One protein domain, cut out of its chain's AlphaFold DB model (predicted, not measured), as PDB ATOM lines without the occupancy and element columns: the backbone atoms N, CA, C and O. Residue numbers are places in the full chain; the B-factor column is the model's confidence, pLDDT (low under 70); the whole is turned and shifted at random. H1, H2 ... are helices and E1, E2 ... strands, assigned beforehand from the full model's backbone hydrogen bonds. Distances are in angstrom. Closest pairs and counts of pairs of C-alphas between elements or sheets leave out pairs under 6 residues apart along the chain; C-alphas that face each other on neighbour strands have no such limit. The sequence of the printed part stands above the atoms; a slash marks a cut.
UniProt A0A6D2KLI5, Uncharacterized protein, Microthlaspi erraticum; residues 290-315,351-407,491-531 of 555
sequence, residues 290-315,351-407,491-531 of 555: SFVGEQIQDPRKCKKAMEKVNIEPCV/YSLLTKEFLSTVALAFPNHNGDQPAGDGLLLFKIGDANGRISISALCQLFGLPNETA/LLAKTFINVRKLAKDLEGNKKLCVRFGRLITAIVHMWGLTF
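AT A GLANCE: This is residues 290 to 315, 351 to 407 and 491 to 531 of the 555 residues of an uncharacterized protein of Microthlaspi erraticum (UniProt A0A6D2KLI5). A small three-stranded sheet makes a wall along one side, with H2 at its level beside it, while H3, H4 and H5 graze it and H1 packs outside on H2 and H4. H2 is the hub of these mostly crossed helices. The printed part has 124 residues, with five named helices and three named strands that follow each other along the chain as H1 H2 E1 E2 E3 H3 H4 H5, and its class is mixed, helices and strands, with 67 residues in named elements. E1 E2 E3 form a meander, each strand the antiparallel neighbour of the one before. The whole is compact, with a radius of gyration of the C-alphas of 14.4 A and spans of 41 by 30 by 29 A.

HOW THE PARTS SIT: H1, residues 299 to 307, touches H2, residues 352 to 361, closest at C-alphas 302 and 360, 5.3 A apart. They run opposite ways at a shallow tilt of 34.6 degrees, only just short of steep. E1, residues 363 to 366, and E2, residues 379 to 384, form a hairpin, with N 363 and O 381 at 2.8 A. E2 and E3, residues 387 to 392, form another, with N 382 and O 389 at 2.9 A. H3, residues 393 to 400, only just touches H5, residues 517 to 526, with 3 pairs of C-alphas within 8 A, the closest 396 and 523 at 7.5 A. H4, residues 491 to 504, touches H2 with residues 496 to 500 alone, about perpendicular at 88 degrees, the closest C-alphas 359 and 500 at 5.9 A. Every O i to N i+4 pair is within hydrogen-bond range in H1, H2, H3 and H5, and 9 of 10 in H4.

IN THESE COORDINATES: H1 begins at C-alpha 299 (138.968, 91.696, 212.555). H4 is 20.3 A long, E3 16.8 A and E2 16.2 A. H5 ends at C-alpha 526 (118.474, 79.260, 215.445).

THE WHOLE: C-alphas 315 and 351 are 14.8 A apart across one cut, and 407 and 491 are 10.4 A apart across the other. The links E1 to E2 and H4 to H5 are long. Model confidence is under 70 at residues 290 to 299, 367 to 373, 507 to 511 and 528 to 531.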
ATOM      1  N   SER A 290     125.221  96.882 200.476       51.09
ATOM      2  CA  SER A 290     125.412  98.172 201.140       51.09
ATOM      3  C   SER A 290     125.508  98.009 202.666       51.09
ATOM      4  O   SER A 290     124.549  97.635 203.341       51.09
ATOM      5  N   PHE A 291     126.684  98.268 203.243       55.12
ATOM      6  CA  PHE A 291     126.905  98.120 204.687       55.12
ATOM      7  C   PHE A 291     126.435  99.351 205.472       55.12
ATOM      8  O   PHE A 291     126.887 100.474 205.241       55.12
ATOM      9  N   VAL A 292     125.591  99.144 206.490       50.38
ATOM     10  CA  VAL A 292     125.233 100.185 207.468       50.38
ATOM     11  C   VAL A 292     126.304 100.236 208.559       50.38
ATOM     12  O   VAL A 292     126.173  99.727 209.673       50.38
ATOM     13  N   GLY A 293     127.417 100.871 208.197       49.94
ATOM     14  CA  GLY A 293     128.624 101.021 209.005       49.94
ATOM     15  C   GLY A 293     129.883 100.715 208.199       49.94
ATOM     16  O   GLY A 293     129.809 100.193 207.093       49.94
ATOM     17  N   GLU A 294     131.051 101.030 208.760       50.34
ATOM     18  CA  GLU A 294     132.323 100.667 208.130       50.34
ATOM     19  C   GLU A 294     132.425  99.151 207.900       50.34
ATOM     20  O   GLU A 294     132.110  98.347 208.793       50.34
ATOM     21  N   GLN A 295     132.962  98.790 206.730       55.34
ATOM     22  CA  GLN A 295     133.532  97.469 206.470       55.34
ATOM     23  C   GLN A 295     134.542  97.099 207.573       55.34
ATOM     24  O   GLN A 295     135.105  97.961 208.256       55.34
ATOM     25  N   ILE A 296     134.778  95.802 207.775       60.16
ATOM     26  CA  ILE A 296     135.652  95.316 208.851       60.16
ATOM     27  C   ILE A 296     137.124  95.569 208.479       60.16
ATOM     28  O   ILE A 296     137.810  94.674 208.004       60.16
ATOM     29  N   GLN A 297     137.612  96.791 208.721       54.47
ATOM     30  CA  GLN A 297     138.979  97.217 208.372       54.47
ATOM     31  C   GLN A 297     140.086  96.364 209.025       54.47
ATOM     32  O   GLN A 297     141.169  96.251 208.466       54.47
ATOM     33  N   ASP A 298     139.827  95.770 210.198       63.69
ATOM     34  CA  ASP A 298     140.661  94.704 210.775       63.69
ATOM     35  C   ASP A 298     139.864  93.884 211.817       63.69
ATOM     36  O   ASP A 298     139.512  94.417 212.884       63.69
ATOM     37  N   PRO A 299     139.588  92.586 211.572       65.81
ATOM     38  CA  PRO A 299     138.968  91.696 212.555       65.81
ATOM     39  C   PRO A 299     139.793  91.534 213.842       65.81
ATOM     40  O   PRO A 299     139.224  91.404 214.930       65.81
ATOM     41  N   ARG A 300     141.132  91.578 213.764       71.06
ATOM     42  CA  ARG A 300     142.037  91.367 214.909       71.06
ATOM     43  C   ARG A 300     141.935  92.520 215.906       71.06
ATOM     44  O   ARG A 300     141.776  92.279 217.105       71.06
ATOM     45  N   LYS A 301     141.922  93.768 215.422       78.88
ATOM     46  CA  LYS A 301     141.641  94.967 216.232       78.88
ATOM     47  C   LYS A 301     140.267  94.897 216.908       78.88
ATOM     48  O   LYS A 301     140.158  95.248 218.082       78.88
ATOM     49  N   CYS A 302     139.239  94.397 216.215       75.75
ATOM     50  CA  CYS A 302     137.896  94.222 216.785       75.75
ATOM     51  C   CYS A 302     137.876  93.168 217.908       75.75
ATOM     52  O   CYS A 302     137.327  93.430 218.978       75.75
ATOM     53  N   LYS A 303     138.528  92.014 217.711       80.38
ATOM     54  CA  LYS A 303     138.635  90.945 218.718       80.38
ATOM     55  C   LYS A 303     139.351  91.428 219.990       80.38
ATOM     56  O   LYS A 303     138.795  91.313 221.080       80.38
ATOM     57  N   LYS A 304     140.505  92.091 219.840       82.62
ATOM     58  CA  LYS A 304     141.285  92.672 220.952       82.62
ATOM     59  C   LYS A 304     140.548  93.793 221.701       82.62
ATOM     60  O   LYS A 304     140.735  93.975 222.902       82.62
ATOM     61  N   ALA A 305     139.698  94.555 221.014       82.31
ATOM     62  CA  ALA A 305     138.810  95.519 221.662       82.31
ATOM     63  C   ALA A 305     137.728  94.812 222.505       82.31
ATOM     64  O   ALA A 305     137.477  95.193 223.649       82.31
ATOM     65  N   MET A 306     137.141  93.737 221.972       86.12
ATOM     66  CA  MET A 306     136.057  92.988 222.613       86.12
ATOM     67  C   MET A 306     136.503  92.172 223.841       86.12
ATOM     68  O   MET A 306     135.709  91.932 224.751       86.12
ATOM     69  N   GLU A 307     137.783  91.802 223.940       83.81
ATOM     70  CA  GLU A 307     138.371  91.206 225.152       83.81
ATOM     71  C   GLU A 307     138.094  92.055 226.405       83.81
ATOM     72  O   GLU A 307     137.704  91.507 227.437       83.81
ATOM     73  N   LYS A 308     138.184  93.388 226.287       82.56
ATOM     74  CA  LYS A 308     137.965  94.356 227.379       82.56
ATOM     75  C   LYS A 308     136.496  94.543 227.778       82.56
ATOM     76  O   LYS A 308     136.223  95.129 228.826       82.56
ATOM     77  N   VAL A 309     135.555  94.095 226.946       84.31
ATOM     78  CA  VAL A 309     134.116  94.236 227.198       84.31
ATOM     79  C   VAL A 309     133.683  93.225 228.259       84.31
ATOM     80  O   VAL A 309     134.030  92.043 228.193       84.31
ATOM     81  N   ASN A 310     132.927  93.685 229.252       85.44
ATOM     82  CA  ASN A 310     132.341  92.825 230.270       85.44
ATOM     83  C   ASN A 310     130.984  92.309 229.779       85.44
ATOM     84  O   ASN A 310     130.119  93.111 229.425       85.44
ATOM     85  N   ILE A 311     130.790  90.992 229.766       85.19
ATOM     86  CA  ILE A 311     129.484  90.392 229.471       85.19
ATOM     87  C   ILE A 311     128.793  90.149 230.812       85.19
ATOM     88  O   ILE A 311     129.301  89.407 231.649       85.19
ATOM     89  N   GLU A 312     127.676  90.832 231.036       83.31
ATOM     90  CA  GLU A 312     126.860  90.719 232.243       83.31
ATOM     91  C   GLU A 312     125.563  89.965 231.931       83.31
ATOM     92  O   GLU A 312     125.000  90.182 230.856       83.31
ATOM     93  N   PRO A 313     125.027  89.169 232.877       79.06
ATOM     94  CA  PRO A 313     123.807  88.404 232.657       79.06
ATOM     95  C   PRO A 313     122.651  89.232 232.083       79.06
ATOM     96  O   PRO A 313     122.294  90.289 232.622       79.06
ATOM     97  N   CYS A 314     122.011  88.725 231.026       78.44
ATOM     98  CA  CYS A 314     120.791  89.324 230.481       78.44
ATOM     99  C   CYS A 314     119.728  89.501 231.579       78.44
ATOM    100  O   CYS A 314     119.371  88.537 232.267       78.44
ATOM    101  N   VAL A 315     119.189  90.720 231.706       75.56
ATOM    102  CA  VAL A 315     118.199  91.069 232.737       75.56
ATOM    103  C   VAL A 315     116.922  90.251 232.534       75.56
ATOM    104  O   VAL A 315     116.200  90.448 231.557       75.56
ATOM    105  N   TYR A 351     126.867  82.472 226.804       83.50
ATOM    106  CA  TYR A 351     128.244  82.132 226.451       83.50
ATOM    107  C   TYR A 351     129.054  83.401 226.165       83.50
ATOM    108  O   TYR A 351     128.919  84.021 225.109       83.50
ATOM    109  N   SER A 352     129.911  83.801 227.108       84.56
ATOM    110  CA  SER A 352     130.696  85.045 227.012       84.56
ATOM    111  C   SER A 352     131.613  85.079 225.780       84.56
ATOM    112  O   SER A 352     131.635  86.081 225.068       84.56
ATOM    113  N   LEU A 353     132.321  83.981 225.477       85.88
ATOM    114  CA  LEU A 353     133.242  83.929 224.336       85.88
ATOM    115  C   LEU A 353     132.499  84.072 222.998       85.88
ATOM    116  O   LEU A 353     132.834  84.957 222.215       85.88
ATOM    117  N   LEU A 354     131.429  83.294 222.810       88.25
ATOM    118  CA  LEU A 354     130.504  83.386 221.674       88.25
ATOM    119  C   LEU A 354     129.944  84.806 221.492       88.25
ATOM    120  O   LEU A 354     129.923  85.348 220.392       88.25
ATOM    121  N   THR A 355     129.514  85.423 222.596       89.19
ATOM    122  CA  THR A 355     128.953  86.782 222.616       89.19
ATOM    123  C   THR A 355     129.975  87.802 222.119       89.19
ATOM    124  O   THR A 355     129.644  88.669 221.311       89.19
ATOM    125  N   LYS A 356     131.232  87.688 222.564       88.75
ATOM    126  CA  LYS A 356     132.335  88.548 222.115       88.75
ATOM    127  C   LYS A 356     132.703  88.292 220.654       88.75
ATOM    128  O   LYS A 356     132.925  89.243 219.913       88.75
ATOM    129  N   GLU A 357     132.748  87.034 220.232       88.62
ATOM    130  CA  GLU A 357     133.055  86.661 218.854       88.62
ATOM    131  C   GLU A 357     132.021  87.238 217.881       88.62
ATOM    132  O   GLU A 357     132.388  88.041 217.021       88.62
ATOM    133  N   PHE A 358     130.733  86.967 218.114       90.50
ATOM    134  CA  PHE A 358     129.618  87.542 217.360       90.50
ATOM    135  C   PHE A 358     129.692  89.073 217.312       90.50
ATOM    136  O   PHE A 358     129.683  89.658 216.234       90.50
ATOM    137  N   LEU A 359     129.832  89.754 218.457       89.00
ATOM    138  CA  LEU A 359     129.896  91.222 218.486       89.00
ATOM    139  C   LEU A 359     131.139  91.793 217.786       89.00
ATOM    140  O   LEU A 359     131.122  92.952 217.371       89.00
ATOM    141  N   SER A 360     132.220  91.020 217.651       87.00
ATOM    142  CA  SER A 360     133.420  91.454 216.930       87.00
ATOM    143  C   SER A 360     133.266  91.364 215.408       87.00
ATOM    144  O   SER A 360     133.840  92.190 214.697       87.00
ATOM    145  N   THR A 361     132.453  90.423 214.915       88.00
ATOM    146  CA  THR A 361     132.263  90.132 213.485       88.00
ATOM    147  C   THR A 361     130.952  90.681 212.914       88.00
ATOM    148  O   THR A 361     130.880  90.918 211.711       88.00
ATOM    149  N   VAL A 362     129.947  90.963 213.752       89.44
ATOM    150  CA  VAL A 362     128.600  91.375 213.326       89.44
ATOM    151  C   VAL A 362     128.604  92.628 212.443       89.44
ATOM    152  O   VAL A 362     129.143  93.676 212.813       89.44
ATOM    153  N   ALA A 363     127.963  92.530 211.283       87.50
ATOM    154  CA  ALA A 363     127.737  93.596 210.319       87.50
ATOM    155  C   ALA A 363     126.268  93.585 209.868       87.50
ATOM    156  O   ALA A 363     125.639  92.533 209.812       87.50
ATOM    157  N   LEU A 364     125.722  94.755 209.547       87.81
ATOM    158  CA  LEU A 364     124.378  94.900 208.983       87.81
ATOM    159  C   LEU A 364     124.504  95.421 207.561       87.81
ATOM    160  O   LEU A 364     125.225  96.392 207.317       87.81
ATOM    161  N   ALA A 365     123.804  94.767 206.652       84.12
ATOM    162  CA  ALA A 365     123.978  94.922 205.226       84.12
ATOM    163  C   ALA A 365     122.593  94.940 204.553       84.12
ATOM    164  O   ALA A 365     121.709  94.178 204.945       84.12
ATOM    165  N   PHE A 366     122.379  95.825 203.582       82.38
ATOM    166  CA  PHE A 366     121.118  95.957 202.849       82.38
ATOM    167  C   PHE A 366     121.333  95.573 201.378       82.38
ATOM    168  O   PHE A 366     122.163  96.216 200.720       82.38
ATOM    169  N   PRO A 367     120.647  94.523 200.868       69.44
ATOM    170  CA  PRO A 367     120.904  93.945 199.543       69.44
ATOM    171  C   PRO A 367     120.773  94.906 198.362       69.44
ATOM    172  O   PRO A 367     121.395  94.674 197.334       69.44
ATOM    173  N   ASN A 368     119.976  95.972 198.487       65.50
ATOM    174  CA  ASN A 368     119.767  96.942 197.417       65.50
ATOM    175  C   ASN A 368     120.248  98.345 197.827       65.50
ATOM    176  O   ASN A 368     120.416  98.655 199.006       65.50
ATOM    177  N   HIS A 369     120.423  99.236 196.848       55.69
ATOM    178  CA  HIS A 369     120.845 100.629 197.075       55.69
ATOM    179  C   HIS A 369     119.698 101.656 197.035       55.69
ATOM    180  O   HIS A 369     119.923 102.847 197.252       55.69
ATOM    181  N   ASN A 370     118.463 101.221 196.776       56.88
ATOM    182  CA  ASN A 370     117.320 102.122 196.635       56.88
ATOM    183  C   ASN A 370     116.807 102.551 198.021       56.88
ATOM    184  O   ASN A 370     116.511 101.703 198.865       56.88
ATOM    185  N   GLY A 371     116.694 103.865 198.250       55.97
ATOM    186  CA  GLY A 371     116.454 104.468 199.573       55.97
ATOM    187  C   GLY A 371     115.103 104.171 200.242       55.97
ATOM    188  O   GLY A 371     114.911 104.557 201.392       55.97
ATOM    189  N   ASP A 372     114.199 103.470 199.554       58.34
ATOM    190  CA  ASP A 372     112.860 103.089 200.027       58.34
ATOM    191  C   ASP A 372     112.753 101.611 200.458       58.34
ATOM    192  O   ASP A 372     111.655 101.057 200.529       58.34
ATOM    193  N   GLN A 373     113.873 100.942 200.755       67.88
ATOM    194  CA  GLN A 373     113.830  99.571 201.279       67.88
ATOM    195  C   GLN A 373     113.025  99.473 202.589       67.88
ATOM    196  O   GLN A 373     113.135 100.346 203.465       67.88
ATOM    197  N   PRO A 374     112.253  98.392 202.785       70.75
ATOM    198  CA  PRO A 374     111.680  98.066 204.078       70.75
ATOM    199  C   PRO A 374     112.769  97.543 205.026       70.75
ATOM    200  O   PRO A 374     113.711  96.862 204.631       70.75
ATOM    201  N   ALA A 375     112.615  97.816 206.318       74.81
ATOM    202  CA  ALA A 375     113.548  97.384 207.360       74.81
ATOM    203  C   ALA A 375     113.736  95.855 207.455       74.81
ATOM    204  O   ALA A 375     114.749  95.398 207.983       74.81
ATOM    205  N   GLY A 376     112.761  95.078 206.967       70.94
ATOM    206  CA  GLY A 376     112.790  93.613 206.962       70.94
ATOM    207  C   GLY A 376     113.835  93.000 206.023       70.94
ATOM    208  O   GLY A 376     114.297  91.895 206.311       70.94
ATOM    209  N   ASP A 377     114.246  93.730 204.976       79.94
ATOM    210  CA  ASP A 377     115.214  93.281 203.960       79.94
ATOM    211  C   ASP A 377     116.669  93.342 204.454       79.94
ATOM    212  O   ASP A 377     117.579  92.836 203.800       79.94
ATOM    213  N   GLY A 378     116.906  93.957 205.618       83.94
ATOM    214  CA  GLY A 378     118.229  93.994 206.227       83.94
ATOM    215  C   GLY A 378     118.748  92.589 206.537       83.94
ATOM    216  O   GLY A 378     118.024  91.737 207.059       83.94
ATOM    217  N   LEU A 379     120.029  92.362 206.268       87.19
ATOM    218  CA  LEU A 379     120.752  91.139 206.587       87.19
ATOM    219  C   LEU A 379     121.787  91.422 207.674       87.19
ATOM    220  O   LEU A 379     122.642  92.297 207.535       87.19
ATOM    221  N   LEU A 380     121.720  90.662 208.761       89.19
ATOM    222  CA  LEU A 380     122.736  90.639 209.799       89.19
ATOM    223  C   LEU A 380     123.714  89.501 209.478       89.19
ATOM    224  O   LEU A 380     123.356  88.322 209.514       89.19
ATOM    225  N   LEU A 381     124.941  89.875 209.136       88.88
ATOM    226  CA  LEU A 381     126.046  88.978 208.812       88.88
ATOM    227  C   LEU A 381     126.976  88.881 210.023       88.88
ATOM    228  O   LEU A 381     127.236  89.885 210.686       88.88
ATOM    229  N   PHE A 382     127.488  87.696 210.328       88.69
ATOM    230  CA  PHE A 382     128.427  87.468 211.427       88.69
ATOM    231  C   PHE A 382     129.322  86.260 211.127       88.69
ATOM    232  O   PHE A 382     129.052  85.486 210.215       88.69
ATOM    233  N   LYS A 383     130.398  86.084 211.894       86.56
ATOM    234  CA  LYS A 383     131.275  84.907 211.815       86.56
ATOM    235  C   LYS A 383     131.561  84.370 213.217       86.56
ATOM    236  O   LYS A 383     131.837  85.165 214.119       86.56
ATOM    237  N   ILE A 384     131.458  83.051 213.384       85.25
ATOM    238  CA  ILE A 384     131.681  82.309 214.635       85.25
ATOM    239  C   ILE A 384     132.547  81.094 214.310       85.25
ATOM    240  O   ILE A 384     132.167  80.280 213.464       85.25
ATOM    241  N   GLY A 385     133.719  80.982 214.938       82.94
ATOM    242  CA  GLY A 385     134.763  80.080 214.461       82.94
ATOM    243  C   GLY A 385     135.065  80.369 212.990       82.94
ATOM    244  O   GLY A 385     135.240  81.526 212.601       82.94
ATOM    245  N   ASP A 386     135.048  79.331 212.158       80.19
ATOM    246  CA  ASP A 386     135.213  79.461 210.707       80.19
ATOM    247  C   ASP A 386     133.899  79.634 209.930       80.19
ATOM    248  O   ASP A 386     133.923  79.905 208.730       80.19
ATOM    249  N   ALA A 387     132.757  79.568 210.614       82.38
ATOM    250  CA  ALA A 387     131.436  79.536 210.006       82.38
ATOM    251  C   ALA A 387     130.842  80.950 209.824       82.38
ATOM    252  O   ALA A 387     130.726  81.724 210.780       82.38
ATOM    253  N   ASN A 388     130.449  81.287 208.589       84.25
ATOM    254  CA  ASN A 388     129.806  82.559 208.241       84.25
ATOM    255  C   ASN A 388     128.284  82.460 208.430       84.25
ATOM    256  O   ASN A 388     127.603  81.780 207.664       84.25
ATOM    257  N   GLY A 389     127.752  83.166 209.426       84.44
ATOM    258  CA  GLY A 389     126.324  83.244 209.712       84.44
ATOM    259  C   GLY A 389     125.628  84.401 208.999       84.44
ATOM    260  O   GLY A 389     126.159  85.510 208.903       84.44
ATOM    261  N   ARG A 390     124.399  84.147 208.536       87.25
ATOM    262  CA  ARG A 390     123.494  85.153 207.962       87.25
ATOM    263  C   ARG A 390     122.086  84.984 208.532       87.25
ATOM    264  O   ARG A 390     121.579  83.868 208.595       87.25
ATOM    265  N   ILE A 391     121.455  86.084 208.934       88.69
ATOM    266  CA  ILE A 391     120.069  86.121 209.428       88.69
ATOM    267  C   ILE A 391     119.393  87.411 208.948       88.69
ATOM    268  O   ILE A 391     119.953  88.496 209.089       88.69
ATOM    269  N   SER A 392     118.192  87.318 208.372       88.69
ATOM    270  CA  SER A 392     117.421  88.506 207.981       88.69
ATOM    271  C   SER A 392     116.797  89.189 209.199       88.69
ATOM    272  O   SER A 392     116.479  88.538 210.198       88.69
ATOM    273  N   ILE A 393     116.560  90.501 209.127       89.44
ATOM    274  CA  ILE A 393     115.829  91.233 210.173       89.44
ATOM    275  C   ILE A 393     114.414  90.659 210.348       89.44
ATOM    276  O   ILE A 393     113.934  90.568 211.476       89.44
ATOM    277  N   SER A 394     113.781  90.187 209.271       87.31
ATOM    278  CA  SER A 394     112.511  89.454 209.338       87.31
ATOM    279  C   SER A 394     112.599  88.204 210.237       87.31
ATOM    280  O   SER A 394     111.822  88.070 211.187       87.31
ATOM    281  N   ALA A 395     113.595  87.336 210.026       87.81
ATOM    282  CA  ALA A 395     113.815  86.141 210.848       87.81
ATOM    283  C   ALA A 395     114.218  86.487 212.298       87.81
ATOM    284  O   ALA A 395     113.758  85.852 213.249       87.81
ATOM    285  N   LEU A 396     115.015  87.545 212.487       89.44
ATOM    286  CA  LEU A 396     115.366  88.096 213.800       89.44
ATOM    287  C   LEU A 396     114.111  88.547 214.573       89.44
ATOM    288  O   LEU A 396     113.968  88.257 215.763       89.44
ATOM    289  N   CYS A 397     113.172  89.214 213.897       89.81
ATOM    290  CA  CYS A 397     111.886  89.600 214.473       89.81
ATOM    291  C   CYS A 397     111.040  88.382 214.854       89.81
ATOM    292  O   CYS A 397     110.533  88.330 215.975       89.81
ATOM    293  N   GLN A 398     110.930  87.379 213.977       89.38
ATOM    294  CA  GLN A 398     110.179  86.148 214.251       89.38
ATOM    295  C   GLN A 398     110.720  85.389 215.477       89.38
ATOM    296  O   GLN A 398     109.933  85.022 216.359       89.38
ATOM    297  N   LEU A 399     112.049  85.233 215.571       87.00
ATOM    298  CA  LEU A 399     112.755  84.600 216.694       87.00
ATOM    299  C   LEU A 399     112.397  85.257 218.035       87.00
ATOM    300  O   LEU A 399     112.007  84.584 218.990       87.00
ATOM    301  N   PHE A 400     112.479  86.587 218.100       86.69
ATOM    302  CA  PHE A 400     112.228  87.353 219.325       86.69
ATOM    303  C   PHE A 400     110.754  87.738 219.546       86.69
ATOM    304  O   PHE A 400     110.425  88.309 220.589       86.69
ATOM    305  N   GLY A 401     109.860  87.408 218.607       84.19
ATOM    306  CA  GLY A 401     108.437  87.771 218.630       84.19
ATOM    307  C   GLY A 401     108.148  89.255 218.379       84.19
ATOM    308  O   GLY A 401     107.061  89.719 218.720       84.19
ATOM    309  N   LEU A 402     109.111  89.989 217.820       86.12
ATOM    310  CA  LEU A 402     109.031  91.427 217.566       86.12
ATOM    311  C   LEU A 402     108.098  91.725 216.380       86.12
ATOM    312  O   LEU A 402     108.020  90.922 215.446       86.12
ATOM    313  N   PRO A 403     107.422  92.888 216.365       82.56
ATOM    314  CA  PRO A 403     106.631  93.303 215.217       82.56
ATOM    315  C   PRO A 403     107.556  93.596 214.024       82.56
ATOM    316  O   PRO A 403     108.480  94.407 214.121       82.56
ATOM    317  N   ASN A 404     107.300  92.930 212.896       79.88
ATOM    318  CA  ASN A 404     108.092  93.067 211.673       79.88
ATOM    319  C   ASN A 404     107.640  94.285 210.849       79.88
ATOM    320  O   ASN A 404     107.099  94.158 209.754       79.88
ATOM    321  N   GLU A 405     107.793  95.472 211.432       81.06
ATOM    322  CA  GLU A 405     107.387  96.737 210.814       81.06
ATOM    323  C   GLU A 405     108.331  97.115 209.656       81.06
ATOM    324  O   GLU A 405     109.501  96.726 209.629       81.06
ATOM    325  N   THR A 406     107.856  97.904 208.691       73.25
ATOM    326  CA  THR A 406     108.642  98.250 207.491       73.25
ATOM    327  C   THR A 406     109.565  99.457 207.673       73.25
ATOM    328  O   THR A 406     110.488  99.638 206.880       73.25
ATOM    329  N   ALA A 407     109.368 100.293 208.699       71.56
ATOM    330  CA  ALA A 407     110.138 101.527 208.855       71.56
ATOM    331  C   ALA A 407     111.525 101.301 209.487       71.56
ATOM    332  O   ALA A 407     111.665 100.679 210.543       71.56
ATOM    333  N   LEU A 491     116.370  97.983 215.074       86.31
ATOM    334  CA  LEU A 491     116.938  98.760 216.181       86.31
ATOM    335  C   LEU A 491     117.888  97.901 217.032       86.31
ATOM    336  O   LEU A 491     118.984  98.356 217.359       86.31
ATOM    337  N   LEU A 492     117.526  96.647 217.321       88.06
ATOM    338  CA  LEU A 492     118.398  95.696 218.016       88.06
ATOM    339  C   LEU A 492     119.684  95.411 217.210       88.06
ATOM    340  O   LEU A 492     120.785  95.518 217.754       88.06
ATOM    341  N   ALA A 493     119.576  95.169 215.902       88.56
ATOM    342  CA  ALA A 493     120.728  94.998 215.014       88.56
ATOM    343  C   ALA A 493     121.662  96.224 215.012       88.56
ATOM    344  O   ALA A 493     122.874  96.086 215.193       88.56
ATOM    345  N   LYS A 494     121.106  97.439 214.909       87.19
ATOM    346  CA  LYS A 494     121.861  98.699 215.030       87.19
ATOM    347  C   LYS A 494     122.566  98.817 216.387       87.19
ATOM    348  O   LYS A 494     123.704  99.284 216.439       87.19
ATOM    349  N   THR A 495     121.950  98.364 217.482       87.44
ATOM    350  CA  THR A 495     122.593  98.395 218.810       87.44
ATOM    351  C   THR A 495     123.770  97.424 218.939       87.44
ATOM    352  O   THR A 495     124.772  97.806 219.544       87.44
ATOM    353  N   PHE A 496     123.740  96.246 218.296       89.38
ATOM    354  CA  PHE A 496     124.911  95.356 218.223       89.38
ATOM    355  C   PHE A 496     126.106  96.045 217.537       89.38
ATOM    356  O   PHE A 496     127.219  96.043 218.069       89.38
ATOM    357  N   ILE A 497     125.875  96.718 216.403       87.62
ATOM    358  CA  ILE A 497     126.919  97.467 215.677       87.62
ATOM    359  C   ILE A 497     127.439  98.641 216.511       87.62
ATOM    360  O   ILE A 497     128.640  98.906 216.529       87.62
ATOM    361  N   ASN A 498     126.553  99.357 217.206       86.06
ATOM    362  CA  ASN A 498     126.948 100.474 218.058       86.06
ATOM    363  C   ASN A 498     127.794 100.001 219.248       86.06
ATOM    364  O   ASN A 498     128.785 100.650 219.564       86.06
ATOM    365  N   VAL A 499     127.493  98.842 219.843       86.00
ATOM    366  CA  VAL A 499     128.364  98.201 220.845       86.00
ATOM    367  C   VAL A 499     129.726  97.829 220.248       86.00
ATOM    368  O   VAL A 499     130.746  98.112 220.875       86.00
ATOM    369  N   ARG A 500     129.778  97.293 219.018       85.94
ATOM    370  CA  ARG A 500     131.040  97.022 218.299       85.94
ATOM    371  C   ARG A 500     131.873  98.290 218.071       85.94
ATOM    372  O   ARG A 500     133.087  98.247 218.245       85.94
ATOM    373  N   LYS A 501     131.241  99.406 217.687       84.75
ATOM    374  CA  LYS A 501     131.901 100.718 217.522       84.75
ATOM    375  C   LYS A 501     132.430 101.231 218.859       84.75
ATOM    376  O   LYS A 501     133.635 101.400 218.999       84.75
ATOM    377  N   LEU A 502     131.558 101.335 219.866       83.44
ATOM    378  CA  LEU A 502     131.929 101.773 221.211       83.44
ATOM    379  C   LEU A 502     133.094 100.955 221.773       83.44
ATOM    380  O   LEU A 502     134.001 101.545 222.337       83.44
ATOM    381  N   ALA A 503     133.126  99.632 221.576       83.69
ATOM    382  CA  ALA A 503     134.237  98.791 222.022       83.69
ATOM    383  C   ALA A 503     135.601  99.205 221.430       83.69
ATOM    384  O   ALA A 503     136.604  99.135 222.142       83.69
ATOM    385  N   LYS A 504     135.653  99.660 220.165       81.06
ATOM    386  CA  LYS A 504     136.881 100.183 219.532       81.06
ATOM    387  C   LYS A 504     137.333 101.506 220.159       81.06
ATOM    388  O   LYS A 504     138.534 101.703 220.326       81.06
ATOM    389  N   ASP A 505     136.381 102.361 220.522       77.62
ATOM    390  CA  ASP A 505     136.612 103.734 220.994       77.62
ATOM    391  C   ASP A 505     136.933 103.814 222.508       77.62
ATOM    392  O   ASP A 505     137.127 104.897 223.064       77.62
ATOM    393  N   LEU A 506     136.992 102.674 223.212       73.88
ATOM    394  CA  LEU A 506     137.325 102.609 224.640       73.88
ATOM    395  C   LEU A 506     138.827 102.769 224.900       73.88
ATOM    396  O   LEU A 506     139.591 101.798 225.003       73.88
ATOM    397  N   GLU A 507     139.232 104.010 225.135       57.69
ATOM    398  CA  GLU A 507     140.509 104.321 225.768       57.69
ATOM    399  C   GLU A 507     140.544 103.845 227.234       57.69
ATOM    400  O   GLU A 507     139.735 104.266 228.064       57.69
ATOM    401  N   GLY A 508     141.526 102.989 227.545       56.34
ATOM    402  CA  GLY A 508     142.082 102.701 228.879       56.34
ATOM    403  C   GLY A 508     141.131 102.286 230.012       56.34
ATOM    404  O   GLY A 508     141.184 101.153 230.485       56.34
ATOM    405  N   ASN A 509     140.315 103.226 230.492       51.69
ATOM    406  CA  ASN A 509     139.775 103.260 231.854       51.69
ATOM    407  C   ASN A 509     138.260 103.021 231.967       51.69
ATOM    408  O   ASN A 509     137.745 102.921 233.080       51.69
ATOM    409  N   LYS A 510     137.522 102.923 230.855       65.00
ATOM    410  CA  LYS A 510     136.082 102.612 230.874       65.00
ATOM    411  C   LYS A 510     135.844 101.156 230.474       65.00
ATOM    412  O   LYS A 510     136.182 100.751 229.368       65.00
ATOM    413  N   LYS A 511     135.224 100.374 231.362       68.38
ATOM    414  CA  LYS A 511     134.697  99.042 231.027       68.38
ATOM    415  C   LYS A 511     133.289  99.200 230.459       68.38
ATOM    416  O   LYS A 511     132.399  99.678 231.160       68.38
ATOM    417  N   LEU A 512     133.092  98.800 229.207       80.88
ATOM    418  CA  LEU A 512     131.763  98.654 228.615       80.88
ATOM    419  C   LEU A 512     131.147  97.347 229.120       80.88
ATOM    420  O   LEU A 512     131.773  96.294 229.004       80.88
ATOM    421  N   CYS A 513     129.940  97.426 229.677       80.88
ATOM    422  CA  CYS A 513     129.159  96.252 230.064       80.88
ATOM    423  C   CYS A 513     128.067  96.000 229.026       80.88
ATOM    424  O   CYS A 513     127.390  96.935 228.601       80.88
ATOM    425  N   VAL A 514     127.893  94.743 228.631       83.94
ATOM    426  CA  VAL A 514     126.948  94.311 227.597       83.94
ATOM    427  C   VAL A 514     126.086  93.184 228.148       83.94
ATOM    428  O   VAL A 514     126.606  92.264 228.772       83.94
ATOM    429  N   ARG A 515     124.772  93.251 227.906       85.12
ATOM    430  CA  ARG A 515     123.763  92.312 228.430       85.12
ATOM    431  C   ARG A 515     122.978  91.634 227.308       85.12
ATOM    432  O   ARG A 515     121.750  91.568 227.342       85.12
ATOM    433  N   PHE A 516     123.704  91.169 226.293       84.44
ATOM    434  CA  PHE A 516     123.154  90.540 225.087       84.44
ATOM    435  C   PHE A 516     123.359  89.017 225.019       84.44
ATOM    436  O   PHE A 516     122.850  88.402 224.083       84.44
ATOM    437  N   GLY A 517     124.089  88.385 225.946       83.88
ATOM    438  CA  GLY A 517     124.621  87.039 225.719       83.88
ATOM    439  C   GLY A 517     123.564  85.949 225.519       83.88
ATOM    440  O   GLY A 517     123.748  85.083 224.663       83.88
ATOM    441  N   ARG A 518     122.403  86.030 226.185       85.69
ATOM    442  CA  ARG A 518     121.251  85.153 225.876       85.69
ATOM    443  C   ARG A 518     120.646  85.404 224.499       85.69
ATOM    444  O   ARG A 518     120.292  84.446 223.823       85.69
ATOM    445  N   LEU A 519     120.505  86.668 224.095       87.69
ATOM    446  CA  LEU A 519     119.913  87.021 222.799       87.69
ATOM    447  C   LEU A 519     120.808  86.533 221.657       87.69
ATOM    448  O   LEU A 519     120.320  85.935 220.705       87.69
ATOM    449  N   ILE A 520     122.124  86.713 221.790       88.88
ATOM    450  CA  ILE A 520     123.100  86.206 220.821       88.88
ATOM    451  C   ILE A 520     123.113  84.675 220.817       88.88
ATOM    452  O   ILE A 520     123.057  84.081 219.747       88.88
ATOM    453  N   THR A 521     123.072  84.022 221.982       87.56
ATOM    454  CA  THR A 521     122.963  82.553 222.044       87.56
ATOM    455  C   THR A 521     121.698  82.049 221.331       87.56
ATOM    456  O   THR A 521     121.784  81.093 220.568       87.56
ATOM    457  N   ALA A 522     120.551  82.725 221.476       86.75
ATOM    458  CA  ALA A 522     119.322  82.385 220.750       86.75
ATOM    459  C   ALA A 522     119.457  82.534 219.220       86.75
ATOM    460  O   ALA A 522     118.993  81.666 218.483       86.75
ATOM    461  N   ILE A 523     120.118  83.598 218.742       87.62
ATOM    462  CA  ILE A 523     120.401  83.809 217.307       87.62
ATOM    463  C   ILE A 523     121.258  82.664 216.758       87.62
ATOM    464  O   ILE A 523     120.958  82.124 215.697       87.62
ATOM    465  N   VAL A 524     122.299  82.264 217.491       85.50
ATOM    466  CA  VAL A 524     123.239  81.232 217.036       85.50
ATOM    467  C   VAL A 524     122.632  79.827 217.087       85.50
ATOM    468  O   VAL A 524     122.845  79.051 216.161       85.50
ATOM    469  N   HIS A 525     121.817  79.519 218.104       84.44
ATOM    470  CA  HIS A 525     121.039  78.274 218.146       84.44
ATOM    471  C   HIS A 525     120.075  78.167 216.957       84.44
ATOM    472  O   HIS A 525     119.970  77.103 216.355       84.44
ATOM    473  N   MET A 526     119.384  79.257 216.598       80.69
ATOM    474  CA  MET A 526     118.474  79.260 215.445       80.69
ATOM    475  C   MET A 526     119.218  79.085 214.114       80.69
ATOM    476  O   MET A 526     118.687  78.468 213.197       80.69
ATOM    477  N   TRP A 527     120.473  79.538 214.034       74.38
ATOM    478  CA  TRP A 527     121.348  79.294 212.885       74.38
ATOM    479  C   TRP A 527     121.893  77.846 212.800       74.38
ATOM    480  O   TRP A 527     122.603  77.511 211.858       74.38
ATOM    481  N   GLY A 528     121.552  76.967 213.750       65.88
ATOM    482  CA  GLY A 528     121.844  75.532 213.676       65.88
ATOM    483  C   GLY A 528     123.209  75.096 214.220       65.88
ATOM    484  O   GLY A 528     123.538  73.915 214.134       65.88
ATOM    485  N   LEU A 529     123.996  75.996 214.823       61.06
ATOM    486  CA  LEU A 529     125.228  75.600 215.514       61.06
ATOM    487  C   LEU A 529     124.909  74.917 216.852       61.06
ATOM    488  O   LEU A 529     124.483  75.562 217.813       61.06
ATOM    489  N   THR A 530     125.192  73.619 216.939       47.19
ATOM    490  CA  THR A 530     125.296  72.889 218.207       47.19
ATOM    491  C   THR A 530     126.700  73.073 218.788       47.19
ATOM    492  O   THR A 530     127.705  72.858 218.113       47.19
ATOM    493  N   PHE A 531     126.798  73.511 220.045       53.38
ATOM    494  CA  PHE A 531     128.094  73.800 220.669       53.38
ATOM    495  C   PHE A 531     128.727  72.551 221.297       53.38
ATOM    496  O   PHE A 531     128.124  71.967 222.202       53.38
TER     497      PHE A 531